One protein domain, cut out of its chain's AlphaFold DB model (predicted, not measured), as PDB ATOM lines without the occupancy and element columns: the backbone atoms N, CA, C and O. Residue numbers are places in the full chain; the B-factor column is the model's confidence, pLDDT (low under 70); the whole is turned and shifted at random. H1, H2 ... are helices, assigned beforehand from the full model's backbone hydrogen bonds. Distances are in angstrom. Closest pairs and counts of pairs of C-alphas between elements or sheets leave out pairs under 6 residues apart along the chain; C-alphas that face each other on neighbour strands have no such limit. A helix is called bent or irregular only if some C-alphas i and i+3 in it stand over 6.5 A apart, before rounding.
ATOM      1  N   LEU A 229      27.294 -24.756  35.300       87.25
ATOM      2  CA  LEU A 229      26.079 -25.578  35.336       87.25
ATOM      3  C   LEU A 229      26.379 -27.053  35.624       87.25
ATOM      4  O   LEU A 229      25.738 -27.639  36.495       87.25
ATOM      5  N   ALA A 230      27.373 -27.641  34.951       90.75
ATOM      6  CA  ALA A 230      27.780 -29.024  35.187       90.75
ATOM      7  C   ALA A 230      28.263 -29.236  36.632       90.75
ATOM      8  O   ALA A 230      27.808 -30.155  37.307       90.75
ATOM      9  N   VAL A 231      29.124 -28.345  37.140       91.12
ATOM     10  CA  VAL A 231      29.596 -28.377  38.536       91.12
ATOM     11  C   VAL A 231      28.452 -28.179  39.531       91.12
ATOM     12  O   VAL A 231      28.410 -28.852  40.558       91.12
ATOM     13  N   TRP A 232      27.519 -27.268  39.253       87.56
ATOM     14  CA  TRP A 232      26.398 -26.983  40.149       87.56
ATOM     15  C   TRP A 232      25.409 -28.149  40.221       87.56
ATOM     16  O   TRP A 232      24.934 -28.452  41.312       87.56
ATOM     17  N   SER A 233      25.154 -28.818  39.091       88.31
ATOM     18  CA  SER A 233      24.317 -30.021  39.011       88.31
ATOM     19  C   SER A 233      24.961 -31.219  39.707       88.31
ATOM     20  O   SER A 233      24.286 -31.931  40.433       88.31
ATOM     21  N   GLU A 234      26.261 -31.441  39.519       90.12
ATOM     22  CA  GLU A 234      26.982 -32.559  40.143       90.12
ATOM     23  C   GLU A 234      27.149 -32.379  41.656       90.12
ATOM     24  O   GLU A 234      27.152 -33.346  42.412       90.12
ATOM     25  N   LEU A 235      27.242 -31.128  42.115       88.19
ATOM     26  CA  LEU A 235      27.246 -30.800  43.537       88.19
ATOM     27  C   LEU A 235      25.837 -30.611  44.126       88.19
ATOM     28  O   LEU A 235      25.740 -30.274  45.306       88.19
ATOM     29  N   ALA A 236      24.759 -30.789  43.353       85.50
ATOM     30  CA  ALA A 236      23.389 -30.623  43.842       85.50
ATOM     31  C   ALA A 236      23.030 -31.714  44.859       85.50
ATOM     32  O   ALA A 236      22.707 -31.381  45.999       85.50
ATOM     33  N   ASP A 237      23.203 -32.986  44.487       80.94
ATOM     34  CA  ASP A 237      22.865 -34.145  45.322       80.94
ATOM     35  C   ASP A 237      23.495 -34.036  46.717       80.94
ATOM     36  O   ASP A 237      22.787 -34.038  47.719       80.94
ATOM     37  N   PHE A 238      24.810 -33.798  46.798       84.25
ATOM     38  CA  PHE A 238      25.522 -33.649  48.075       84.25
ATOM     39  C   PHE A 238      25.011 -32.485  48.945       84.25
ATOM     40  O   PHE A 238      25.096 -32.533  50.174       84.25
ATOM     41  N   ARG A 239      24.485 -31.416  48.328       78.19
ATOM     42  CA  ARG A 239      23.915 -30.257  49.040       78.19
ATOM     43  C   ARG A 239      22.508 -30.536  49.563       78.19
ATOM     44  O   ARG A 239      22.117 -29.899  50.540       78.19
ATOM     45  N   GLU A 240      21.774 -31.450  48.936       79.56
ATOM     46  CA  GLU A 240      20.438 -31.878  49.359       79.56
ATOM     47  C   GLU A 240      20.496 -33.025  50.378       79.56
ATOM     48  O   GLU A 240      19.763 -32.999  51.366       79.56
ATOM     49  N   THR A 241      21.410 -33.986  50.205       82.75
ATOM     50  CA  THR A 241      21.607 -35.119  51.130       82.75
ATOM     51  C   THR A 241      22.452 -34.772  52.360       82.75
ATOM     52  O   THR A 241      22.408 -35.496  53.353       82.75
ATOM     53  N   GLY A 242      23.210 -33.670  52.322       81.31
ATOM     54  CA  GLY A 242      24.104 -33.247  53.407       81.31
ATOM     55  C   GLY A 242      25.467 -33.951  53.424       81.31
ATOM     56  O   GLY A 242      26.185 -33.852  54.417       81.31
ATOM     57  N   GLN A 243      25.826 -34.634  52.336       88.19
ATOM     58  CA  GLN A 243      27.063 -35.402  52.146       88.19
ATOM     59  C   GLN A 243      28.264 -34.494  51.822       88.19
ATOM     60  O   GLN A 243      28.755 -34.422  50.691       88.19
ATOM     61  N   TRP A 244      28.705 -33.721  52.819       89.88
ATOM     62  CA  TRP A 244      29.795 -32.752  52.666       89.88
ATOM     63  C   TRP A 244      31.148 -33.421  52.406       89.88
ATOM     64  O   TRP A 244      31.912 -32.959  51.559       89.88
ATOM     65  N   GLU A 245      31.444 -34.501  53.123       92.12
ATOM     66  CA  GLU A 245      32.705 -35.232  53.038       92.12
ATOM     67  C   GLU A 245      32.918 -35.822  51.634       92.12
ATOM     68  O   GLU A 245      33.996 -35.659  51.058       92.12
ATOM     69  N   GLU A 246      31.887 -36.426  51.035       92.38
ATOM     70  CA  GLU A 246      31.947 -36.940  49.664       92.38
ATOM     71  C   GLU A 246      32.133 -35.818  48.630       92.38
ATOM     72  O   GLU A 246      32.947 -35.956  47.714       92.38
ATOM     73  N   ALA A 247      31.453 -34.677  48.802       93.12
ATOM     74  CA  ALA A 247      31.634 -33.510  47.936       93.12
ATOM     75  C   ALA A 247      33.061 -32.939  48.012       93.12
ATOM     76  O   ALA A 247      33.617 -32.517  46.996       93.12
ATOM     77  N   VAL A 248      33.668 -32.921  49.203       94.38
ATOM     78  CA  VAL A 248      35.062 -32.498  49.388       94.38
ATOM     79  C   VAL A 248      36.016 -33.460  48.692       94.38
ATOM     80  O   VAL A 248      36.856 -33.011  47.912       94.38
ATOM     81  N   GLU A 249      35.878 -34.768  48.916       95.62
ATOM     82  CA  GLU A 249      36.764 -35.761  48.299       95.62
ATOM     83  C   GLU A 249      36.639 -35.796  46.769       95.62
ATOM     84  O   GLU A 249      37.650 -35.981  46.095       95.62
ATOM     85  N   LEU A 250      35.463 -35.511  46.199       94.44
ATOM     86  CA  LEU A 250      35.288 -35.321  44.753       94.44
ATOM     87  C   LEU A 250      36.176 -34.184  44.215       94.44
ATOM     88  O   LEU A 250      36.866 -34.352  43.208       94.44
ATOM     89  N   VAL A 251      36.221 -33.034  44.897       95.06
ATOM     90  CA  VAL A 251      37.067 -31.896  44.482       95.06
ATOM     91  C   VAL A 251      38.556 -32.163  44.725       95.06
ATOM     92  O   VAL A 251      39.394 -31.754  43.915       95.06
ATOM     93  N   VAL A 252      38.901 -32.915  45.776       96.12
ATOM     94  CA  VAL A 252      40.278 -33.386  45.985       96.12
ATOM     95  C   VAL A 252      40.720 -34.313  44.853       96.12
ATOM     96  O   VAL A 252      41.796 -34.107  44.293       96.12
ATOM     97  N   GLN A 253      39.896 -35.297  44.486       95.81
ATOM     98  CA  GLN A 253      40.172 -36.238  43.394       95.81
ATOM     99  C   GLN A 253      40.261 -35.541  42.034       95.81
ATOM    100  O   GLN A 253      41.063 -35.947  41.196       95.81
ATOM    101  N   ALA A 254      39.488 -34.471  41.824       94.19
ATOM    102  CA  ALA A 254      39.598 -33.648  40.627       94.19
ATOM    103  C   ALA A 254      40.949 -32.909  40.536       94.19
ATOM    104  O   ALA A 254      41.440 -32.703  39.427       94.19
ATOM    105  N   GLY A 255      41.549 -32.513  41.668       94.12
ATOM    106  CA  GLY A 255      42.897 -31.934  41.699       94.12
ATOM    107  C   GLY A 255      43.184 -30.867  42.762       94.12
ATOM    108  O   GLY A 255      44.302 -30.350  42.770       94.12
ATOM    109  N   ASP A 256      42.244 -30.512  43.652       95.69
ATOM    110  CA  ASP A 256      42.497 -29.539  44.734       95.69
ATOM    111  C   ASP A 256      42.518 -30.180  46.135       95.69
ATOM    112  O   ASP A 256      41.482 -30.259  46.803       95.69
ATOM    113  N   PRO A 257      43.696 -30.583  46.656       94.44
ATOM    114  CA  PRO A 257      43.802 -31.147  48.000       94.44
ATOM    115  C   PRO A 257      43.449 -30.152  49.119       94.44
ATOM    116  O   PRO A 257      43.129 -30.597  50.222       94.44
ATOM    117  N   LYS A 258      43.460 -28.832  48.860       93.81
ATOM    118  CA  LYS A 258      43.064 -27.811  49.849       93.81
ATOM    119  C   LYS A 258      41.549 -27.695  50.015       93.81
ATOM    120  O   LYS A 258      41.093 -27.006  50.926       93.81
ATOM    121  N   ALA A 259      40.752 -28.410  49.217       93.81
ATOM    122  CA  ALA A 259      39.312 -28.523  49.439       93.81
ATOM    123  C   ALA A 259      38.974 -29.060  50.848       93.81
ATOM    124  O   ALA A 259      37.951 -28.672  51.410       93.81
ATOM    125  N   ARG A 260      39.864 -29.863  51.459       94.38
ATOM    126  CA  ARG A 260      39.728 -30.366  52.842       94.38
ATOM    127  C   ARG A 260      39.772 -29.281  53.922       94.38
ATOM    128  O   ARG A 260      39.229 -29.489  55.002       94.38
ATOM    129  N   ASP A 261      40.360 -28.120  53.631       94.00
ATOM    130  CA  ASP A 261      40.407 -26.979  54.558       94.00
ATOM    131  C   ASP A 261      39.088 -26.173  54.558       94.00
ATOM    132  O   ASP A 261      38.897 -25.254  55.364       94.00
ATOM    133  N   LEU A 262      38.167 -26.471  53.633       90.69
ATOM    134  CA  LEU A 262      36.879 -25.793  53.533       90.69
ATOM    135  C   LEU A 262      35.890 -26.357  54.557       90.69
ATOM    136  O   LEU A 262      35.701 -27.561  54.689       90.69
ATOM    137  N   SER A 263      35.180 -25.466  55.249       89.31
ATOM    138  CA  SER A 263      34.029 -25.857  56.071       89.31
ATOM    139  C   SER A 263      32.742 -25.908  55.250       89.31
ATOM    140  O   SER A 263      32.578 -25.119  54.319       89.31
ATOM    141  N   VAL A 264      31.788 -26.742  55.677       85.62
ATOM    142  CA  VAL A 264      30.470 -26.964  55.041       85.62
ATOM    143  C   VAL A 264      29.692 -25.694  54.673       85.62
ATOM    144  O   VAL A 264      28.933 -25.665  53.713       85.62
ATOM    145  N   ASN A 265      29.927 -24.577  55.365       82.25
ATOM    146  CA  ASN A 265      29.308 -23.288  55.038       82.25
ATOM    147  C   ASN A 265      29.916 -22.587  53.800       82.25
ATOM    148  O   ASN A 265      29.499 -21.481  53.457       82.25
ATOM    149  N   ASN A 266      30.916 -23.187  53.145       85.62
ATOM    150  CA  ASN A 266      31.654 -22.631  52.011       85.62
ATOM    151  C   ASN A 266      31.441 -23.416  50.702       85.62
ATOM    152  O   ASN A 266      32.341 -23.417  49.860       85.62
ATOM    153  N   CYS A 267      30.267 -24.023  50.476       85.06
ATOM    154  CA  CYS A 267      29.952 -24.742  49.227       85.06
ATOM    155  C   CYS A 267      30.328 -23.950  47.963       85.06
ATOM    156  O   CYS A 267      30.923 -24.506  47.054       85.06
ATOM    157  N   ASN A 268      30.104 -22.630  47.935       87.50
ATOM    158  CA  ASN A 268      30.472 -21.788  46.788       87.50
ATOM    159  C   ASN A 268      31.991 -21.768  46.508       87.50
ATOM    160  O   ASN A 268      32.392 -21.622  45.358       87.50
ATOM    161  N   ARG A 269      32.848 -21.905  47.533       90.69
ATOM    162  CA  ARG A 269      34.306 -22.041  47.348       90.69
ATOM    163  C   ARG A 269      34.676 -23.430  46.837       90.69
ATOM    164  O   ARG A 269      35.567 -23.524  46.003       90.69
ATOM    165  N   LEU A 270      33.981 -24.466  47.308       92.69
ATOM    166  CA  LEU A 270      34.166 -25.845  46.856       92.69
ATOM    167  C   LEU A 270      33.791 -25.978  45.370       92.69
ATOM    168  O   LEU A 270      34.626 -26.379  44.563       92.69
ATOM    169  N   SER A 271      32.596 -25.508  44.991       92.19
ATOM    170  CA  SER A 271      32.150 -25.418  43.595       92.19
ATOM    171  C   SER A 271      33.131 -24.610  42.747       92.19
ATOM    172  O   SER A 271      33.572 -25.082  41.703       92.19
ATOM    173  N   ARG A 272      33.553 -23.425  43.215       92.62
ATOM    174  CA  ARG A 272      34.501 -22.591  42.464       92.62
ATOM    175  C   ARG A 272      35.880 -23.242  42.308       92.62
ATOM    176  O   ARG A 272      36.539 -22.994  41.303       92.62
ATOM    177  N   SER A 273      36.323 -24.062  43.261       93.81
ATOM    178  CA  SER A 273      37.559 -24.833  43.101       93.81
ATOM    179  C   SER A 273      37.415 -25.876  41.990       93.81
ATOM    180  O   SER A 273      38.213 -25.873  41.052       93.81
ATOM    181  N   LEU A 274      36.340 -26.671  42.014       94.19
ATOM    182  CA  LEU A 274      36.062 -27.673  40.983       94.19
ATOM    183  C   LEU A 274      35.930 -27.057  39.581       94.19
ATOM    184  O   LEU A 274      36.473 -27.594  38.618       94.19
ATOM    185  N   GLU A 275      35.271 -25.901  39.465       94.44
ATOM    186  CA  GLU A 275      35.216 -25.114  38.228       94.44
ATOM    187  C   GLU A 275      36.613 -24.751  37.703       94.44
ATOM    188  O   GLU A 275      36.888 -24.937  36.517       94.44
ATOM    189  N   ILE A 276      37.502 -24.236  38.562       93.06
ATOM    190  CA  ILE A 276      38.866 -23.829  38.185       93.06
ATOM    191  C   ILE A 276      39.685 -25.044  37.754       93.06
ATOM    192  O   ILE A 276      40.309 -25.008  36.692       93.06
ATOM    193  N   VAL A 277      39.633 -26.127  38.531       94.19
ATOM    194  CA  VAL A 277      40.307 -27.395  38.233       94.19
ATOM    195  C   VAL A 277      39.860 -27.934  36.873       94.19
ATOM    196  O   VAL A 277      40.700 -28.232  36.030       94.19
ATOM    197  N   ARG A 278      38.553 -27.962  36.589       92.19
ATOM    198  CA  ARG A 278      38.018 -28.412  35.289       92.19
ATOM    199  C   ARG A 278      38.356 -27.481  34.130       92.19
ATOM    200  O   ARG A 278      38.603 -27.955  33.029       92.19
ATOM    201  N   SER A 279      38.388 -26.173  34.375       91.31
ATOM    202  CA  SER A 279      38.683 -25.171  33.341       91.31
ATOM    203  C   SER A 279      40.175 -25.087  32.989       91.31
ATOM    204  O   SER A 279      40.513 -24.517  31.956       91.31
ATOM    205  N   SER A 280      41.074 -25.579  33.853       91.81
ATOM    206  CA  SER A 280      42.524 -25.323  33.747       91.81
ATOM    207  C   SER A 280      43.446 -26.527  33.959       91.81
ATOM    208  O   SER A 280      44.646 -26.421  33.718       91.81
ATOM    209  N   GLY A 281      42.926 -27.645  34.470       92.44
ATOM    210  CA  GLY A 281      43.723 -28.775  34.951       92.44
ATOM    211  C   GLY A 281      44.525 -28.499  36.230       92.44
ATOM    212  O   GLY A 281      45.290 -29.362  36.647       92.44
ATOM    213  N   SER A 282      44.388 -27.319  36.849       93.44
ATOM    214  CA  SER A 282      45.180 -26.888  38.010       93.44
ATOM    215  C   SER A 282      44.298 -26.399  39.169       93.44
ATOM    216  O   SER A 282      43.270 -25.762  38.928       93.44
ATOM    217  N   PRO A 283      44.684 -26.634  40.437       94.06
ATOM    218  CA  PRO A 283      43.941 -26.130  41.588       94.06
ATOM    219  C   PRO A 283      44.037 -24.603  41.717       94.06
ATOM    220  O   PRO A 283      45.009 -24.003  41.249       94.06
ATOM    221  N   PRO A 284      43.103 -23.945  42.432       91.50
ATOM    222  CA  PRO A 284      43.142 -22.497  42.656       91.50
ATOM    223  C   PRO A 284      44.459 -21.995  43.263       91.50
ATOM    224  O   PRO A 284      44.870 -20.874  42.981       91.50
ATOM    225  N   SER A 285      45.145 -22.822  44.062       91.19
ATOM    226  CA  SER A 285      46.436 -22.484  44.671       91.19
ATOM    227  C   SER A 285      47.634 -22.507  43.717       91.19
ATOM    228  O   SER A 285      48.718 -22.123  44.138       91.19
ATOM    229  N   ALA A 286      47.474 -22.968  42.472       92.06
ATOM    230  CA  ALA A 286      48.518 -22.881  41.448       92.06
ATOM    231  C   ALA A 286      48.619 -21.473  40.826       92.06
ATOM    232  O   ALA A 286      49.621 -21.143  40.194       92.06
ATOM    233  N   PHE A 287      47.594 -20.634  41.004       91.12
ATOM    234  CA  PHE A 287      47.538 -19.282  40.453       91.12
ATOM    235  C   PHE A 287      48.047 -18.267  41.479       91.12
ATOM    236  O   PHE A 287      47.451 -18.099  42.544       91.12
TER     237      PHE A 287
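Overview. This is residues 229 to 287 of the 443 residues of the protein "Hypothetical protein" of Miscanthus lutarioriparius (UniProt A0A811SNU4). Two helices, H3 and the longer H5, lie side by side and run the same way as the core of a small all-helix domain, and three short helices sit round this pair. H1 and H2 lie on one side of the pair, H1 packing on residues 271 to 275 of H5 and H2 sitting near the beginning of H3; H4 is on the other side, between H3 and H5 along the chain, and after H5 the last residues, 281 to 287, end at Phe 287, across the domain from Thr 241 at the end of H2. The printed part has 59 residues with five named helices, H1 to H5 in order along the chain, which hold 45 of those residues, and no named strand. The whole is compact, with a radius of gyration of the C-alphas of 10.4 A and spans of 31 by 24 by 17 A.

Arrangement. Begin with H1, residues 229 to 234, and look from it to H5, residues 264 to 280: they touch, and the closest C-alphas are those of Val 231 and Ser 271, 6.4 A apart. H5 touches H1 with its residues 271 to 275 alone, and the two run opposite ways at a steep tilt of 58 degrees. Next comes H2, residues 236 to 241; H1 and H2 meet only through their link. Then go on to H3, residues 244 to 254, the hub, which touches three other helices. H2 and H3 only just touch, with 3 pairs of C-alphas within 8 A, and they touch only at the corner by their link; the closest C-alphas, of Phe 238 and Ala 247, are 6.1 A apart, and the lines stand at a shallow tilt of 32 degrees, opposite ways. H3 and H5 touch and run the same way at a shallow tilt of 16 degrees; look at Val 251 and Leu 274, whose C-alphas are their closest at 5.6 A. H4, residues 257 to 261, touches H3, the closest C-alphas being those of Val 248 and Ala 259 at 5.8 A. H4 and H5 are close but not clearly touching, with the C-alphas of Ala 259 and Leu 270 closest at 6.4 A. H1 is apart from H3 and from H4, H2 is apart from H4, and H2 and H5 are only just apart, 8.2 A at the closest. In H1, H2 and H3 every O i to N i+4 pair is within hydrogen-bond range; in H5 it is 11 of 13, and in H4 it is 0 of 1, with 1 of 2 O i to N i+3 pairs within range.

Along the chain. Find C-alpha 229 at (26.079, -25.578, 35.336); from there H1 runs 8.5 A to C-alpha 234. H2 runs 8.7 A, from Ala 236 to Thr 241. Find C-alpha 244 at (29.795, -32.752, 52.666), where H3 begins; it runs 15.6 A to Ala 254. H4 runs 8.5 A, from Pro 257 to Asp 261, and is neither bent nor irregular, but only just: C-alphas 257 and 260 are 6.4 A apart. H5, the longest helix, runs 24.5 A from Val 264 to C-alpha 280 at (42.524, -25.323, 33.747), and it is irregular: C-alphas 265 and 268 are 8.5 A apart.

Size, cuts and confidence. The two C-alphas farthest apart are those of Thr 241 and Phe 287, 32.2 A. From the first printed C-alpha, Leu 229, to the last, Phe 287, is 22.9 A. The printed part has no cut, and the four links between the named helices are tight. The mean pLDDT of the printed part is 90.5, and no printed residue is under 70; H2 has a mean of 82.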